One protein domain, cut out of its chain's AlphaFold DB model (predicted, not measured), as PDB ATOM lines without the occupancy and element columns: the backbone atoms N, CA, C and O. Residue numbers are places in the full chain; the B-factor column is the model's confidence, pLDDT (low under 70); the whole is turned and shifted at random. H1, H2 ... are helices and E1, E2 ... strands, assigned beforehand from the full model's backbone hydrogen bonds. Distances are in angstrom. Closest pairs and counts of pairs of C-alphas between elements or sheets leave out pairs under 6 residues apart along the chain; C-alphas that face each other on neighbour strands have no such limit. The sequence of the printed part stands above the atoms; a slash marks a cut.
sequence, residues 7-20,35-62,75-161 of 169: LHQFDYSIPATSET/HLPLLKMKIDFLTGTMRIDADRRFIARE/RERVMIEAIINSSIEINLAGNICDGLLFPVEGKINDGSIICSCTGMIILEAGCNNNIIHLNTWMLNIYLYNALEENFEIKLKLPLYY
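AT A GLANCE: This is residues 7 to 20, 35 to 62 and 75 to 161 of the 169 residues of an uncharacterized protein of Chitinophagaceae bacterium (UniProt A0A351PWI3). One eight-stranded antiparallel sheet folds back on itself like a flattened, partly open barrel: the leaf E1 E2 E3 E4 faces the leaf E6 E7 E8, their strands crossed, with E5 as the hinge. The gap between the edge strands E1 and E8 is not closed, and the short helix H1, at the end of E3, reaches E8 of the other leaf. The printed part has 129 residues, with eight named strands and one named helix in the order E1 E2 E3 H1 E4 E5 E6 E7 E8, which is also the strands' order across the sheet. It is mostly strand and compact, with a radius of gyration of the C-alphas of 15.1 A and spans of 44 by 35 by 23 A.

HOW THE PARTS SIT: E1, residues 9 to 14, is an edge strand antiparallel to E2, residues 39 to 44, with N 12 and O 41 2.9 A apart. E2 forms a hairpin with E3, residues 49 to 55, where N 42 and O 51 are 2.9 A apart. H1, residues 56 to 59, is on the sheet at a height of 6.4 A, over none of the strands; it is too short for an O i to N i+4 pair, and its one O i to N i+3 pair is within range. The closest C-alphas of H1 and E8, residues 152 to 160, are those of Ile 59 and Ile 153, 5.9 A apart. E4, residues 77 to 84, is antiparallel to E3, with N 80 and O 52 2.8 A apart. E5, residues 100 to 109, bends by 52 degrees at residue 106; N 107 and O 81 of E4 are 2.8 A apart. E4 to E8 form a meander, each strand the antiparallel neighbour of the one before. N 104 of E5 and O 119 of E6, residues 114 to 125, are 2.9 A apart; N 122 of E6 and O 140 of E7, residues 136 to 145, are 2.8 A apart; N 155 of E8 and O 141 of E7 are 2.9 A apart. E1 and E8 are only just apart, their closest C-alphas 8.3 A from each other.

IN THESE COORDINATES: E1 begins at C-alpha 9 (1.675, 29.507, 51.005) and is 17.1 A long; E2 is 16.7 A, E3 20.5 A, H1 5.5 A and E4 22.4 A. E5 measures 27.4 A, E6 34.2 A, E7 29.7 A and E8 25.9 A, ending at C-alpha 160 (6.708, 39.298, 45.457).

THE WHOLE: The farthest C-alphas, of Ser 112 and Ile 131, are 47.2 A apart. Residues 21 to 34 and 63 to 74 are not printed, leaving C-alpha gaps of 16.8 A and 15.6 A. The link E4 to E5 is long, with 15 residues. The mean pLDDT of the printed part is 82.6; 20 residues are under 70, among them 17 to 20 and 127 to 135.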
ATOM      1  N   LEU A   7       6.012  33.893  54.591       85.94
ATOM      2  CA  LEU A   7       5.661  33.025  53.474       85.94
ATOM      3  C   LEU A   7       5.092  31.705  54.004       85.94
ATOM      4  O   LEU A   7       5.829  30.786  54.347       85.94
ATOM      5  N   HIS A   8       3.764  31.615  54.065       89.00
ATOM      6  CA  HIS A   8       3.064  30.383  54.453       89.00
ATOM      7  C   HIS A   8       2.691  29.525  53.247       89.00
ATOM      8  O   HIS A   8       2.851  28.308  53.262       89.00
ATOM      9  N   GLN A   9       2.167  30.165  52.206       90.12
ATOM     10  CA  GLN A   9       1.675  29.507  51.005       90.12
ATOM     11  C   GLN A   9       2.113  30.285  49.771       90.12
ATOM     12  O   GLN A   9       2.225  31.511  49.802       90.12
ATOM     13  N   PHE A  10       2.339  29.560  48.683       90.25
ATOM     14  CA  PHE A  10       2.638  30.114  47.375       90.25
ATOM     15  C   PHE A  10       1.783  29.425  46.317       90.25
ATOM     16  O   PHE A  10       1.941  28.230  46.065       90.25
ATOM     17  N   ASP A  11       0.896  30.197  45.696       92.88
ATOM     18  CA  ASP A  11       0.067  29.767  44.575       92.88
ATOM     19  C   ASP A  11       0.554  30.461  43.299       92.88
ATOM     20  O   ASP A  11       0.662  31.687  43.239       92.88
ATOM     21  N   TYR A  12       0.837  29.679  42.259       90.94
ATOM     22  CA  TYR A  12       1.336  30.189  40.987       90.94
ATOM     23  C   TYR A  12       0.667  29.476  39.814       90.94
ATOM     24  O   TYR A  12       0.499  28.256  39.815       90.94
ATOM     25  N   SER A  13       0.278  30.229  38.785       91.06
ATOM     26  CA  SER A  13      -0.373  29.668  37.601       91.06
ATOM     27  C   SER A  13       0.051  30.409  36.340       91.06
ATOM     28  O   SER A  13      -0.011  31.632  36.284       91.06
ATOM     29  N   ILE A  14       0.400  29.654  35.300       86.94
ATOM     30  CA  ILE A  14       0.664  30.165  33.952       86.94
ATOM     31  C   ILE A  14      -0.496  29.732  33.052       86.94
ATOM     32  O   ILE A  14      -0.679  28.531  32.841       86.94
ATOM     33  N   PRO A  15      -1.309  30.659  32.521       85.38
ATOM     34  CA  PRO A  15      -2.425  30.314  31.648       85.38
ATOM     35  C   PRO A  15      -1.949  29.782  30.288       85.38
ATOM     36  O   PRO A  15      -0.830  30.050  29.851       85.38
ATOM     37  N   ALA A  16      -2.830  29.056  29.593       75.00
ATOM     38  CA  ALA A  16      -2.573  28.483  28.265       75.00
ATOM     39  C   ALA A  16      -2.219  29.541  27.206       75.00
ATOM     40  O   ALA A  16      -1.481  29.269  26.268       75.00
ATOM     41  N   THR A  17      -2.752  30.755  27.370       64.75
ATOM     42  CA  THR A  17      -2.664  31.882  26.428       64.75
ATOM     43  C   THR A  17      -1.354  32.665  26.520       64.75
ATOM     44  O   THR A  17      -1.236  33.730  25.923       64.75
ATOM     45  N   SER A  18      -0.380  32.179  27.291       54.88
ATOM     46  CA  SER A  18       0.932  32.813  27.445       54.88
ATOM     47  C   SER A  18       1.788  32.546  26.199       54.88
ATOM     48  O   SER A  18       2.778  31.825  26.262       54.88
ATOM     49  N   GLU A  19       1.406  33.106  25.048       49.22
ATOM     50  CA  GLU A  19       2.125  33.001  23.763       49.22
ATOM     51  C   GLU A  19       3.509  33.700  23.770       49.22
ATOM     52  O   GLU A  19       4.171  33.803  22.741       49.22
ATOM     53  N   THR A  20       3.983  34.172  24.928       42.84
ATOM     54  CA  THR A  20       5.187  35.008  25.065       42.84
ATOM     55  C   THR A  20       6.475  34.255  25.422       42.84
ATOM     56  O   THR A  20       7.507  34.897  25.606       42.84
ATOM     57  N   HIS A  35      -7.479  25.077  26.701       70.56
ATOM     58  CA  HIS A  35      -8.283  25.405  27.876       70.56
ATOM     59  C   HIS A  35      -7.574  25.122  29.209       70.56
ATOM     60  O   HIS A  35      -8.075  25.543  30.251       70.56
ATOM     61  N   LEU A  36      -6.434  24.417  29.214       78.31
ATOM     62  CA  LEU A  36      -5.718  24.079  30.447       78.31
ATOM     63  C   LEU A  36      -4.457  24.940  30.616       78.31
ATOM     64  O   LEU A  36      -3.712  25.114  29.656       78.31
ATOM     65  N   PRO A  37      -4.168  25.444  31.830       85.25
ATOM     66  CA  PRO A  37      -2.971  26.248  32.093       85.25
ATOM     67  C   PRO A  37      -1.690  25.460  31.807       85.25
ATOM     68  O   PRO A  37      -1.673  24.248  31.985       85.25
ATOM     69  N   LEU A  38      -0.605  26.125  31.419       86.88
ATOM     70  CA  LEU A  38       0.693  25.477  31.187       86.88
ATOM     71  C   LEU A  38       1.307  24.938  32.482       86.88
ATOM     72  O   LEU A  38       1.897  23.863  32.485       86.88
ATOM     73  N   LEU A  39       1.108  25.662  33.582       90.31
ATOM     74  CA  LEU A  39       1.599  25.316  34.909       90.31
ATOM     75  C   LEU A  39       0.584  25.780  35.949       90.31
ATOM     76  O   LEU A  39       0.116  26.914  35.898       90.31
ATOM     77  N   LYS A  40       0.284  24.916  36.908       94.56
ATOM     78  CA  LYS A  40      -0.335  25.245  38.188       94.56
ATOM     79  C   LYS A  40       0.560  24.691  39.276       94.56
ATOM     80  O   LYS A  40       0.937  23.523  39.223       94.56
ATOM     81  N   MET A  41       0.881  25.516  40.254       95.25
ATOM     82  CA  MET A  41       1.703  25.120  41.377       95.25
ATOM     83  C   MET A  41       1.135  25.679  42.669       95.25
ATOM     84  O   MET A  41       0.697  26.829  42.715       95.25
ATOM     85  N   LYS A  42       1.174  24.848  43.703       95.81
ATOM     86  CA  LYS A  42       0.864  25.225  45.070       95.81
ATOM     87  C   LYS A  42       1.941  24.686  45.992       95.81
ATOM     88  O   LYS A  42       2.268  23.502  45.921       95.81
ATOM     89  N   ILE A  43       2.466  25.543  46.851       93.88
ATOM     90  CA  ILE A  43       3.361  25.170  47.941       93.88
ATOM     91  C   ILE A  43       2.744  25.665  49.239       93.88
ATOM     92  O   ILE A  43       2.316  26.812  49.329       93.88
ATOM     93  N   ASP A  44       2.713  24.800  50.237       92.38
ATOM     94  CA  ASP A  44       2.334  25.121  51.600       92.38
ATOM     95  C   ASP A  44       3.530  24.800  52.501       92.38
ATOM     96  O   ASP A  44       3.839  23.640  52.780       92.38
ATOM     97  N   PHE A  45       4.239  25.853  52.909       89.06
ATOM     98  CA  PHE A  45       5.443  25.767  53.731       89.06
ATOM     99  C   PHE A  45       5.129  25.405  55.189       89.06
ATOM    100  O   PHE A  45       6.011  24.918  55.887       89.06
ATOM    101  N   LEU A  46       3.887  25.596  55.651       88.38
ATOM    102  CA  LEU A  46       3.474  25.223  57.009       88.38
ATOM    103  C   LEU A  46       3.255  23.715  57.139       88.38
ATOM    104  O   LEU A  46       3.648  23.104  58.130       88.38
ATOM    105  N   THR A  47       2.610  23.119  56.141       91.00
ATOM    106  CA  THR A  47       2.353  21.672  56.086       91.00
ATOM    107  C   THR A  47       3.485  20.898  55.418       91.00
ATOM    108  O   THR A  47       3.484  19.670  55.459       91.00
ATOM    109  N   GLY A  48       4.435  21.602  54.796       93.00
ATOM    110  CA  GLY A  48       5.530  21.005  54.045       93.00
ATOM    111  C   GLY A  48       5.028  20.250  52.819       93.00
ATOM    112  O   GLY A  48       5.505  19.155  52.544       93.00
ATOM    113  N   THR A  49       4.039  20.781  52.096       95.06
ATOM    114  CA  THR A  49       3.468  20.110  50.919       95.06
ATOM    115  C   THR A  49       3.625  20.942  49.654       95.06
ATOM    116  O   THR A  49       3.550  22.170  49.665       95.06
ATOM    117  N   MET A  50       3.844  20.261  48.534       95.50
ATOM    118  CA  MET A  50       3.926  20.862  47.210       95.50
ATOM    119  C   MET A  50       3.125  20.044  46.206       95.50
ATOM    120  O   MET A  50       3.189  18.813  46.184       95.50
ATOM    121  N   ARG A  51       2.425  20.749  45.318       97.06
ATOM    122  CA  ARG A  51       1.744  20.168  44.169       97.06
ATOM    123  C   ARG A  51       2.046  20.947  42.897       97.06
ATOM    124  O   ARG A  51       1.881  22.166  42.868       97.06
ATOM    125  N   ILE A  52       2.419  20.234  41.839       95.81
ATOM    126  CA  ILE A  52       2.588  20.766  40.483       95.81
ATOM    127  C   ILE A  52       1.636  20.019  39.548       95.81
ATOM    128  O   ILE A  52       1.517  18.800  39.608       95.81
ATOM    129  N   ASP A  53       0.961  20.754  38.677       94.62
ATOM    130  CA  ASP A  53       0.149  20.232  37.583       94.62
ATOM    131  C   ASP A  53       0.492  21.025  36.318       94.62
ATOM    132  O   ASP A  53       0.167  22.214  36.207       94.62
ATOM    133  N   ALA A  54       1.164  20.389  35.363       90.75
ATOM    134  CA  ALA A  54       1.724  21.092  34.219       90.75
ATOM    135  C   ALA A  54       1.659  20.297  32.913       90.75
ATOM    136  O   ALA A  54       1.549  19.070  32.909       90.75
ATOM    137  N   ASP A  55       1.752  21.015  31.793       86.75
ATOM    138  CA  ASP A  55       2.046  20.394  30.502       86.75
ATOM    139  C   ASP A  55       3.498  19.890  30.509       86.75
ATOM    140  O   ASP A  55       4.425  20.644  30.816       86.75
ATOM    141  N   ARG A  56       3.701  18.612  30.173       83.06
ATOM    142  CA  ARG A  56       5.017  17.959  30.187       83.06
ATOM    143  C   ARG A  56       6.022  18.725  29.335       83.06
ATOM    144  O   ARG A  56       7.149  18.894  29.771       83.06
ATOM    145  N   ARG A  57       5.619  19.225  28.162       79.12
ATOM    146  CA  ARG A  57       6.502  19.951  27.231       79.12
ATOM    147  C   ARG A  57       6.905  21.321  27.765       79.12
ATOM    148  O   ARG A  57       7.904  21.872  27.327       79.12
ATOM    149  N   PHE A  58       6.105  21.886  28.668       81.81
ATOM    150  CA  PHE A  58       6.402  23.167  29.292       81.81
ATOM    151  C   PHE A  58       7.446  23.029  30.408       81.81
ATOM    152  O   PHE A  58       8.327  23.876  30.524       81.81
ATOM    153  N   ILE A  59       7.356  21.974  31.229       83.06
ATOM    154  CA  ILE A  59       8.239  21.791  32.397       83.06
ATOM    155  C   ILE A  59       9.448  20.892  32.139       83.06
ATOM    156  O   ILE A  59      10.450  21.016  32.841       83.06
ATOM    157  N   ALA A  60       9.363  19.990  31.160       75.19
ATOM    158  CA  ALA A  60      10.484  19.168  30.747       75.19
ATOM    159  C   ALA A  60      11.362  19.995  29.813       75.19
ATOM    160  O   ALA A  60      10.933  20.431  28.744       75.19
ATOM    161  N   ARG A  61      12.611  20.207  30.212       63.94
ATOM    162  CA  ARG A  61      13.616  20.778  29.323       63.94
ATOM    163  C   ARG A  61      14.138  19.627  28.460       63.94
ATOM    164  O   ARG A  61      14.914  18.820  28.951       63.94
ATOM    165  N   GLU A  62      13.654  19.491  27.223       52.66
ATOM    166  CA  GLU A  62      14.144  18.456  26.299       52.66
ATOM    167  C   GLU A  62      15.667  18.564  26.121       52.66
ATOM    168  O   GLU A  62      16.175  19.615  25.723       52.66
ATOM    169  N   ARG A  75       1.168  10.816  28.619       64.69
ATOM    170  CA  ARG A  75       0.166  11.886  28.540       64.69
ATOM    171  C   ARG A  75       0.862  13.243  28.532       64.69
ATOM    172  O   ARG A  75       1.938  13.427  29.092       64.69
ATOM    173  N   GLU A  76       0.197  14.220  27.922       76.31
ATOM    174  CA  GLU A  76       0.697  15.598  27.831       76.31
ATOM    175  C   GLU A  76       0.748  16.306  29.198       76.31
ATOM    176  O   GLU A  76       1.347  17.369  29.303       76.31
ATOM    177  N   ARG A  77       0.140  15.734  30.247       86.69
ATOM    178  CA  ARG A  77      -0.002  16.339  31.576       86.69
ATOM    179  C   ARG A  77       0.764  15.547  32.630       86.69
ATOM    180  O   ARG A  77       0.580  14.337  32.727       86.69
ATOM    181  N   VAL A  78       1.543  16.244  33.448       89.75
ATOM    182  CA  VAL A  78       2.278  15.675  34.581       89.75
ATOM    183  C   VAL A  78       1.758  16.282  35.877       89.75
ATOM    184  O   VAL A  78       1.621  17.502  35.989       89.75
ATOM    185  N   MET A  79       1.484  15.420  36.852       94.81
ATOM    186  CA  MET A  79       1.142  15.793  38.218       94.81
ATOM    187  C   MET A  79       2.270  15.380  39.155       94.81
ATOM    188  O   MET A  79       2.764  14.259  39.071       94.81
ATOM    189  N   ILE A  80       2.665  16.274  40.050       95.69
ATOM    190  CA  ILE A  80       3.708  16.028  41.040       95.69
ATOM    191  C   ILE A  80       3.143  16.371  42.399       95.69
ATOM    192  O   ILE A  80       2.610  17.464  42.583       95.69
ATOM    193  N   GLU A  81       3.273  15.445  43.336       97.25
ATOM    194  CA  GLU A  81       2.911  15.640  44.735       97.25
ATOM    195  C   GLU A  81       4.132  15.305  45.581       97.25
ATOM    196  O   GLU A  81       4.701  14.217  45.456       97.25
ATOM    197  N   ALA A  82       4.571  16.259  46.396       96.44
ATOM    198  CA  ALA A  82       5.819  16.148  47.129       96.44
ATOM    199  C   ALA A  82       5.736  16.769  48.524       96.44
ATOM    200  O   ALA A  82       4.908  17.642  48.796       96.44
ATOM    201  N   ILE A  83       6.622  16.295  49.390       96.00
ATOM    202  CA  ILE A  83       6.815  16.752  50.757       96.00
ATOM    203  C   ILE A  83       8.097  17.578  50.796       96.00
ATOM    204  O   ILE A  83       9.119  17.197  50.224       96.00
ATOM    205  N   ILE A  84       8.018  18.722  51.462       93.56
ATOM    206  CA  ILE A  84       9.119  19.638  51.713       93.56
ATOM    207  C   ILE A  84       9.614  19.367  53.128       93.56
ATOM    208  O   ILE A  84       8.885  19.560  54.102       93.56
ATOM    209  N   ASN A  85      10.866  18.946  53.248       81.69
ATOM    210  CA  ASN A  85      11.474  18.643  54.537       81.69
ATOM    211  C   ASN A  85      11.967  19.933  55.209       81.69
ATOM    212  O   ASN A  85      13.162  20.220  55.214       81.69
ATOM    213  N   SER A  86      11.046  20.729  55.754       70.19
ATOM    214  CA  SER A  86      11.354  21.824  56.681       70.19
ATOM    215  C   SER A  86      10.102  22.329  57.391       70.19
ATOM    216  O   SER A  86       9.022  22.355  56.814       70.19
ATOM    217  N   SER A  87      10.272  22.752  58.641       63.44
ATOM    218  CA  SER A  87       9.232  23.340  59.499       63.44
ATOM    219  C   SER A  87       9.592  24.766  59.936       63.44
ATOM    220  O   SER A  87       9.187  25.225  61.003       63.44
ATOM    221  N   ILE A  88      10.403  25.466  59.137       74.06
ATOM    222  CA  ILE A  88      10.895  26.802  59.479       74.06
ATOM    223  C   ILE A  88       9.919  27.860  58.965       74.06
ATOM    224  O   ILE A  88       9.512  27.845  57.805       74.06
ATOM    225  N   GLU A  89       9.579  28.808  59.831       82.50
ATOM    226  CA  GLU A  89       8.845  30.011  59.459       82.50
ATOM    227  C   GLU A  89       9.719  30.900  58.557       82.50
ATOM    228  O   GLU A  89      10.793  31.355  58.952       82.50
ATOM    229  N   ILE A  90       9.269  31.140  57.325       85.88
ATOM    230  CA  ILE A  90      10.020  31.912  56.332       85.88
ATOM    231  C   ILE A  90       9.576  33.371  56.400       85.88
ATOM    232  O   ILE A  90       8.447  33.695  56.037       85.88
ATOM    233  N   ASN A  91      10.476  34.263  56.814       85.19
ATOM    234  CA  ASN A  91      10.233  35.703  56.856       85.19
ATOM    235  C   ASN A  91      11.029  36.433  55.762       85.19
ATOM    236  O   ASN A  91      12.215  36.724  55.923       85.19
ATOM    237  N   LEU A  92      10.343  36.786  54.677       80.69
ATOM    238  CA  LEU A  92      10.874  37.462  53.491       80.69
ATOM    239  C   LEU A  92      11.333  38.909  53.738       80.69
ATOM    240  O   LEU A  92      11.979  39.489  52.869       80.69
ATOM    241  N   ALA A  93      11.015  39.506  54.892       77.38
ATOM    242  CA  ALA A  93      11.513  40.839  55.256       77.38
ATOM    243  C   ALA A  93      12.928  40.812  55.862       77.38
ATOM    244  O   ALA A  93      13.520  41.871  56.066       77.38
ATOM    245  N   GLY A  94      13.462  39.631  56.191       66.75
ATOM    246  CA  GLY A  94      14.800  39.470  56.752       66.75
ATOM    247  C   GLY A  94      15.762  38.791  55.780       66.75
ATOM    248  O   GLY A  94      15.396  37.852  55.082       66.75
ATOM    249  N   ASN A  95      17.035  39.193  55.816       67.31
ATOM    250  CA  ASN A  95      18.096  38.582  54.999       67.31
ATOM    251  C   ASN A  95      18.490  37.169  55.465       67.31
ATOM    252  O   ASN A  95      19.254  36.491  54.792       67.31
ATOM    253  N   ILE A  96      17.976  36.714  56.614       70.69
ATOM    254  CA  ILE A  96      18.249  35.379  57.175       70.69
ATOM    255  C   ILE A  96      17.720  34.268  56.253       70.69
ATOM    256  O   ILE A  96      18.223  33.151  56.291       70.69
ATOM    257  N   CYS A  97      16.715  34.571  55.426       75.94
ATOM    258  CA  CYS A  97      16.098  33.591  54.538       75.94
ATOM    259  C   CYS A  97      16.802  33.454  53.174       75.94
ATOM    260  O   CYS A  97      16.369  32.635  52.364       75.94
ATOM    261  N   ASP A  98      17.843  34.249  52.901       84.00
ATOM    262  CA  ASP A  98      18.568  34.194  51.629       84.00
ATOM    263  C   ASP A  98      19.406  32.913  51.525       84.00
ATOM    264  O   ASP A  98      20.190  32.588  52.418       84.00
ATOM    265  N   GLY A  99      19.208  32.164  50.440       84.12
ATOM    266  CA  GLY A  99      19.863  30.882  50.200       84.12
ATOM    267  C   GLY A  99      19.268  29.710  50.986       84.12
ATOM    268  O   GLY A  99      19.931  28.678  51.117       84.12
ATOM    269  N   LEU A 100      18.042  29.826  51.515       89.94
ATOM    270  CA  LEU A 100      17.382  28.694  52.170       89.94
ATOM    271  C   LEU A 100      17.128  27.565  51.171       89.94
ATOM    272  O   LEU A 100      16.530  27.772  50.114       89.94
ATOM    273  N   LEU A 101      17.546  26.360  51.549       92.81
ATOM    274  CA  LEU A 101      17.373  25.143  50.769       92.81
ATOM    275  C   LEU A 101      16.422  24.196  51.494       92.81
ATOM    276  O   LEU A 101      16.625  23.853  52.658       92.81
ATOM    277  N   PHE A 102      15.417  23.729  50.767       93.31
ATOM    278  CA  PHE A 102      14.435  22.778  51.251       93.31
ATOM    279  C   PHE A 102      14.506  21.497  50.418       93.31
ATOM    280  O   PHE A 102      14.161  21.530  49.235       93.31
ATOM    281  N   PRO A 103      14.948  20.366  50.993       95.12
ATOM    282  CA  PRO A 103      14.898  19.081  50.312       95.12
ATOM    283  C   PRO A 103      13.450  18.680  50.032       95.12
ATOM    284  O   PRO A 103      12.559  18.914  50.854       95.12
ATOM    285  N   VAL A 104      13.233  18.060  48.878       95.44
ATOM    286  CA  VAL A 104      11.912  17.638  48.417       95.44
ATOM    287  C   VAL A 104      11.941  16.175  48.014       95.44
ATOM    288  O   VAL A 104      12.823  15.749  47.271       95.44
ATOM    289  N   GLU A 105      10.933  15.426  48.444       96.19
ATOM    290  CA  GLU A 105      10.703  14.043  48.030       96.19
ATOM    291  C   GLU A 105       9.227  13.841  47.701       96.19
ATOM    292  O   GLU A 105       8.346  14.364  48.382       96.19
ATOM    293  N   GLY A 106       8.926  13.098  46.642       96.19
ATOM    294  CA  GLY A 106       7.557  12.982  46.172       96.19
ATOM    295  C   GLY A 106       7.360  11.943  45.087       96.19
ATOM    296  O   GLY A 106       8.163  11.023  44.910       96.19
ATOM    297  N   LYS A 107       6.253  12.094  44.365       95.81
ATOM    298  CA  LYS A 107       5.880  11.245  43.240       95.81
ATOM    299  C   LYS A 107       5.509  12.088  42.031       95.81
ATOM    300  O   LYS A 107       4.791  13.078  42.161       95.81
ATOM    301  N   ILE A 108       5.950  11.642  40.862       93.06
ATOM    302  CA  ILE A 108       5.539  12.150  39.554       93.06
ATOM    303  C   ILE A 108       4.558  11.141  38.958       93.06
ATOM    304  O   ILE A 108       4.818   9.940  38.943       93.06
ATOM    305  N   ASN A 109       3.427  11.634  38.468       91.81
ATOM    306  CA  ASN A 109       2.419  10.878  37.744       91.81
ATOM    307  C   ASN A 109       2.216  11.521  36.369       91.81
ATOM    308  O   ASN A 109       1.688  12.629  36.268       91.81
ATOM    309  N   ASP A 110       2.619  10.823  35.312       85.06
ATOM    310  CA  ASP A 110       2.462  11.272  33.921       85.06
ATOM    311  C   ASP A 110       1.225  10.672  33.225       85.06
ATOM    312  O   ASP A 110       1.085  10.716  32.001       85.06
ATOM    313  N   GLY A 111       0.322  10.084  34.014       81.75
ATOM    314  CA  GLY A 111      -0.896   9.422  33.564       81.75
ATOM    315  C   GLY A 111      -0.709   7.991  33.063       81.75
ATOM    316  O   GLY A 111      -1.721   7.317  32.856       81.75
ATOM    317  N   SER A 112       0.532   7.533  32.899       81.19
ATOM    318  CA  SER A 112       0.875   6.164  32.509       81.19
ATOM    319  C   SER A 112       1.649   5.451  33.619       81.19
ATOM    320  O   SER A 112       1.371   4.289  33.913       81.19
ATOM    321  N   ILE A 113       2.587   6.149  34.260       83.38
ATOM    322  CA  ILE A 113       3.457   5.630  35.313       83.38
ATOM    323  C   ILE A 113       3.432   6.591  36.507       83.38
ATOM    324  O   ILE A 113       3.307   7.807  36.359       83.38
ATOM    325  N   ILE A 114       3.557   6.016  37.706       90.12
ATOM    326  CA  ILE A 114       3.841   6.757  38.934       90.12
ATOM    327  C   ILE A 114       5.249   6.377  39.383       90.12
ATOM    328  O   ILE A 114       5.513   5.205  39.653       90.12
ATOM    329  N   CYS A 115       6.138   7.357  39.477       90.69
ATOM    330  CA  CYS A 115       7.523   7.166  39.893       90.69
ATOM    331  C   CYS A 115       7.895   8.107  41.038       90.69
ATOM    332  O   CYS A 115       7.285   9.160  41.223       90.69
ATOM    333  N   SER A 116       8.892   7.715  41.828       94.12
ATOM    334  CA  SER A 116       9.440   8.580  42.871       94.12
ATOM    335  C   SER A 116      10.242   9.724  42.250       94.12
ATOM    336  O   SER A 116      10.918   9.540  41.237       94.12
ATOM    337  N   CYS A 117      10.204  10.890  42.886       94.12
ATOM    338  CA  CYS A 117      11.073  12.011  42.560       94.12
ATOM    339  C   CYS A 117      11.709  12.603  43.809       94.12
ATOM    340  O   CYS A 117      11.113  12.587  44.887       94.12
ATOM    341  N   THR A 118      12.892  13.173  43.643       95.38
ATOM    342  CA  THR A 118      13.605  13.892  44.698       95.38
ATOM    343  C   THR A 118      14.172  15.190  44.150       95.38
ATOM    344  O   THR A 118      14.262  15.381  42.936       95.38
ATOM    345  N   GLY A 119      14.530  16.119  45.026       95.00
ATOM    346  CA  GLY A 119      15.088  17.385  44.593       95.00
ATOM    347  C   GLY A 119      15.175  18.418  45.698       95.00
ATOM    348  O   GLY A 119      15.294  18.084  46.878       95.00
ATOM    349  N   MET A 120      15.138  19.684  45.303       95.75
ATOM    350  CA  MET A 120      15.277  20.803  46.222       95.75
ATOM    351  C   MET A 120      14.524  22.042  45.741       95.75
ATOM    352  O   MET A 120      14.408  22.304  44.541       95.75
ATOM    353  N   ILE A 121      14.058  22.822  46.706       94.31
ATOM    354  CA  ILE A 121      13.568  24.183  46.524       94.31
ATOM    355  C   ILE A 121      14.605  25.120  47.138       94.31
ATOM    356  O   ILE A 121      15.037  24.897  48.265       94.31
ATOM    357  N   ILE A 122      14.994  26.160  46.410       93.00
ATOM    358  CA  ILE A 122      15.933  27.182  46.875       93.00
ATOM    359  C   ILE A 122      15.216  28.525  46.860       93.00
ATOM    360  O   ILE A 122      14.649  28.918  45.836       93.00
ATOM    361  N   LEU A 123      15.247  29.213  47.994       90.81
ATOM    362  CA  LEU A 123      14.729  30.560  48.162       90.81
ATOM    363  C   LEU A 123      15.902  31.545  48.193       90.81
ATOM    364  O   LEU A 123      16.741  31.487  49.086       90.81
ATOM    365  N   GLU A 124      15.954  32.445  47.217       88.81
ATOM    366  CA  GLU A 124      17.048  33.409  47.046       88.81
ATOM    367  C   GLU A 124      16.495  34.833  47.009       88.81
ATOM    368  O   GLU A 124      15.451  35.091  46.398       88.81
ATOM    369  N   ALA A 125      17.194  35.777  47.630       83.12
ATOM    370  CA  ALA A 125      16.892  37.188  47.467       83.12
ATOM    371  C   ALA A 125      17.232  37.612  46.027       83.12
ATOM    372  O   ALA A 125      18.297  37.319  45.484       83.12
ATOM    373  N   GLY A 126      16.307  38.297  45.361       71.12
ATOM    374  CA  GLY A 126      16.495  38.754  43.992       71.12
ATOM    375  C   GLY A 126      17.475  39.923  43.931       71.12
ATOM    376  O   GLY A 126      17.159  41.032  44.356       71.12
ATOM    377  N   CYS A 127      18.639  39.705  43.327       57.06
ATOM    378  CA  CYS A 127      19.608  40.756  43.016       57.06
ATOM    379  C   CYS A 127      19.188  41.528  41.756       57.06
ATOM    380  O   CYS A 127      19.765  41.328  40.689       57.06
ATOM    381  N   ASN A 128      18.179  42.399  41.835       51.88
ATOM    382  CA  ASN A 128      17.871  43.303  40.724       51.88
ATOM    383  C   ASN A 128      18.381  44.721  40.997       51.88
ATOM    384  O   ASN A 128      17.788  45.488  41.746       51.88
ATOM    385  N   ASN A 129      19.437  45.093  40.268       44.53
ATOM    386  CA  ASN A 129      19.984  46.453  40.163       44.53
ATOM    387  C   ASN A 129      19.045  47.439  39.427       44.53
ATOM    388  O   ASN A 129      19.438  48.569  39.146       44.53
ATOM    389  N   ASN A 130      17.818  47.024  39.092       43.97
ATOM    390  CA  ASN A 130      16.834  47.842  38.392       43.97
ATOM    391  C   ASN A 130      15.725  48.285  39.358       43.97
ATOM    392  O   ASN A 130      14.961  47.487  39.894       43.97
ATOM    393  N   ILE A 131      15.662  49.603  39.519       45.00
ATOM    394  CA  ILE A 131      15.057  50.442  40.569       45.00
ATOM    395  C   ILE A 131      13.542  50.252  40.832       45.00
ATOM    396  O   ILE A 131      12.981  50.939  41.678       45.00
ATOM    397  N   ILE A 132      12.840  49.324  40.178       50.81
ATOM    398  CA  ILE A 132      11.363  49.316  40.209       50.81
ATOM    399  C   ILE A 132      10.777  48.341  41.248       50.81
ATOM    400  O   ILE A 132       9.703  48.607  41.783       50.81
ATOM    401  N   HIS A 133      11.488  47.276  41.638       50.34
ATOM    402  CA  HIS A 133      11.008  46.345  42.670       50.34
ATOM    403  C   HIS A 133      12.140  45.923  43.608       50.34
ATOM    404  O   HIS A 133      12.789  44.907  43.396       50.34
ATOM    405  N   LEU A 134      12.351  46.704  44.670       53.19
ATOM    406  CA  LEU A 134      13.396  46.485  45.681       53.19
ATOM    407  C   LEU A 134      13.235  45.185  46.499       53.19
ATOM    408  O   LEU A 134      14.096  44.884  47.311       53.19
ATOM    409  N   ASN A 135      12.156  44.422  46.299       60.47
ATOM    410  CA  ASN A 135      11.719  43.351  47.201       60.47
ATOM    411  C   ASN A 135      11.234  42.109  46.446       60.47
ATOM    412  O   ASN A 135      10.122  41.616  46.642       60.47
ATOM    413  N   THR A 136      12.070  41.624  45.531       74.88
ATOM    414  CA  THR A 136      11.826  40.379  44.800       74.88
ATOM    415  C   THR A 136      12.600  39.243  45.436       74.88
ATOM    416  O   THR A 136      13.805  39.369  45.621       74.88
ATOM    417  N   TRP A 137      11.933  38.133  45.714       84.62
ATOM    418  CA  TRP A 137      12.556  36.848  46.012       84.62
ATOM    419  C   TRP A 137      12.415  35.931  44.797       84.62
ATOM    420  O   TRP A 137      11.533  36.123  43.957       84.62
ATOM    421  N   MET A 138      13.276  34.931  44.697       88.19
ATOM    422  CA  MET A 138      13.240  33.915  43.657       88.19
ATOM    423  C   MET A 138      13.103  32.541  44.291       88.19
ATOM    424  O   MET A 138      13.858  32.172  45.187       88.19
ATOM    425  N   LEU A 139      12.136  31.781  43.790       90.50
ATOM    426  CA  LEU A 139      11.952  30.382  44.115       90.50
ATOM    427  C   LEU A 139      12.488  29.540  42.958       90.50
ATOM    428  O   LEU A 139      11.909  29.523  41.867       90.50
ATOM    429  N   ASN A 140      13.593  28.844  43.190       92.56
ATOM    430  CA  ASN A 140      14.146  27.887  42.243       92.56
ATOM    431  C   ASN A 140      13.749  26.475  42.674       92.56
ATOM    432  O   ASN A 140      13.931  26.110  43.831       92.56
ATOM    433  N   ILE A 141      13.223  25.674  41.756       93.69
ATOM    434  CA  ILE A 141      12.774  24.308  42.029       93.69
ATOM    435  C   ILE A 141      13.497  23.373  41.073       93.69
ATOM    436  O   ILE A 141      13.429  23.562  39.856       93.69
ATOM    437  N   TYR A 142      14.152  22.367  41.637       93.88
ATOM    438  CA  TYR A 142      14.862  21.317  40.920       93.88
ATOM    439  C   TYR A 142      14.283  19.977  41.352       93.88
ATOM    440  O   TYR A 142      14.319  19.672  42.542       93.88
ATOM    441  N   LEU A 143      13.747  19.195  40.417       93.94
ATOM    442  CA  LEU A 143      13.238  17.848  40.685       93.94
ATOM    443  C   LEU A 143      13.803  16.860  39.668       93.94
ATOM    444  O   LEU A 143      13.866  17.158  38.475       93.94
ATOM    445  N   TYR A 144      14.136  15.674  40.155       92.00
ATOM    446  CA  TYR A 144      14.702  14.568  39.397       92.00
ATOM    447  C   TYR A 144      13.783  13.357  39.506       92.00
ATOM    448  O   TYR A 144      13.333  13.001  40.598       92.00
ATOM    449  N   ASN A 145      13.497  12.718  38.375       88.62
ATOM    450  CA  ASN A 145      12.797  11.440  38.345       88.62
ATOM    451  C   ASN A 145      13.767  10.304  38.696       88.62
ATOM    452  O   ASN A 145      14.835  10.196  38.104       88.62
ATOM    453  N   ALA A 146      13.389   9.432  39.631       84.88
ATOM    454  CA  ALA A 146      14.232   8.312  40.044       84.88
ATOM    455  C   ALA A 146      14.342   7.190  38.991       84.88
ATOM    456  O   ALA A 146      15.243   6.361  39.088       84.88
ATOM    457  N   LEU A 147      13.416   7.120  38.028       82.06
ATOM    458  CA  LEU A 147      13.379   6.074  36.995       82.06
ATOM    459  C   LEU A 147      13.856   6.551  35.620       82.06
ATOM    460  O   LEU A 147      14.290   5.734  34.815       82.06
ATOM    461  N   GLU A 148      13.751   7.848  35.336       75.88
ATOM    462  CA  GLU A 148      14.167   8.433  34.060       75.88
ATOM    463  C   GLU A 148      15.343   9.378  34.316       75.88
ATOM    464  O   GLU A 148      15.138  10.521  34.718       75.88
ATOM    465  N   GLU A 149      16.568   8.911  34.048       68.75
ATOM    466  CA  GLU A 149      17.812   9.672  34.274       68.75
ATOM    467  C   GLU A 149      17.814  11.046  33.581       68.75
ATOM    468  O   GLU A 149      18.446  11.987  34.054       68.75
ATOM    469  N   ASN A 150      17.047  11.182  32.495       70.69
ATOM    470  CA  ASN A 150      16.982  12.391  31.675       70.69
ATOM    471  C   ASN A 150      15.728  13.245  31.932       70.69
ATOM    472  O   ASN A 150      15.487  14.206  31.202       70.69
ATOM    473  N   PHE A 151      14.898  12.906  32.925       80.31
ATOM    474  CA  PHE A 151      13.723  13.708  33.262       80.31
ATOM    475  C   PHE A 151      14.001  14.595  34.473       80.31
ATOM    476  O   PHE A 151      13.831  14.204  35.632       80.31
ATOM    477  N   GLU A 152      14.407  15.824  34.168       86.19
ATOM    478  CA  GLU A 152      14.646  16.883  35.138       86.19
ATOM    479  C   GLU A 152      13.643  18.026  34.951       86.19
ATOM    480  O   GLU A 152      13.355  18.464  33.832       86.19
ATOM    481  N   ILE A 153      13.150  18.553  36.069       88.75
ATOM    482  CA  ILE A 153      12.308  19.743  36.104       88.75
ATOM    483  C   ILE A 153      13.085  20.866  36.775       88.75
ATOM    484  O   ILE A 153      13.535  20.727  37.912       88.75
ATOM    485  N   LYS A 154      13.191  21.996  36.070       90.56
ATOM    486  CA  LYS A 154      13.824  23.229  36.546       90.56
ATOM    487  C   LYS A 154      12.845  24.389  36.410       90.56
ATOM    488  O   LYS A 154      12.586  24.838  35.296       90.56
ATOM    489  N   LEU A 155      12.327  24.897  37.525       89.94
ATOM    490  CA  LEU A 155      11.445  26.068  37.545       89.94
ATOM    491  C   LEU A 155      12.115  27.226  38.278       89.94
ATOM    492  O   LEU A 155      12.758  27.028  39.305       89.94
ATOM    493  N   LYS A 156      11.941  28.439  37.751       89.38
ATOM    494  CA  LYS A 156      12.366  29.688  38.392       89.38
ATOM    495  C   LYS A 156      11.177  30.624  38.457       89.38
ATOM    496  O   LYS A 156      10.686  31.050  37.413       89.38
ATOM    497  N   LEU A 157      10.699  30.905  39.662       87.31
ATOM    498  CA  LEU A 157       9.443  31.610  39.881       87.31
ATOM    499  C   LEU A 157       9.673  32.832  40.771       87.31
ATOM    500  O   LEU A 157      10.312  32.702  41.816       87.31
ATOM    501  N   PRO A 158       9.180  34.016  40.378       85.19
ATOM    502  CA  PRO A 158       9.310  35.200  41.205       85.19
ATOM    503  C   PRO A 158       8.338  35.145  42.388       85.19
ATOM    504  O   PRO A 158       7.175  34.757  42.252       85.19
ATOM    505  N   LEU A 159       8.823  35.589  43.540       82.19
ATOM    506  CA  LEU A 159       8.072  35.803  44.766       82.19
ATOM    507  C   LEU A 159       8.073  37.301  45.067       82.19
ATOM    508  O   LEU A 159       9.123  37.915  45.260       82.19
ATOM    509  N   TYR A 160       6.884  37.892  45.115       75.69
ATOM    510  CA  TYR A 160       6.708  39.298  45.457       75.69
ATOM    511  C   TYR A 160       6.102  39.396  46.848       75.69
ATOM    512  O   TYR A 160       5.095  38.748  47.130       75.69
ATOM    513  N   TYR A 161       6.682  40.238  47.697       70.88
ATOM    514  CA  TYR A 161       6.072  40.614  48.964       70.88
ATOM    515  C   TYR A 161       5.912  42.130  49.028       70.88
ATOM    516  O   TYR A 161       6.699  42.890  48.459       70.88
TER     517      TYR A 161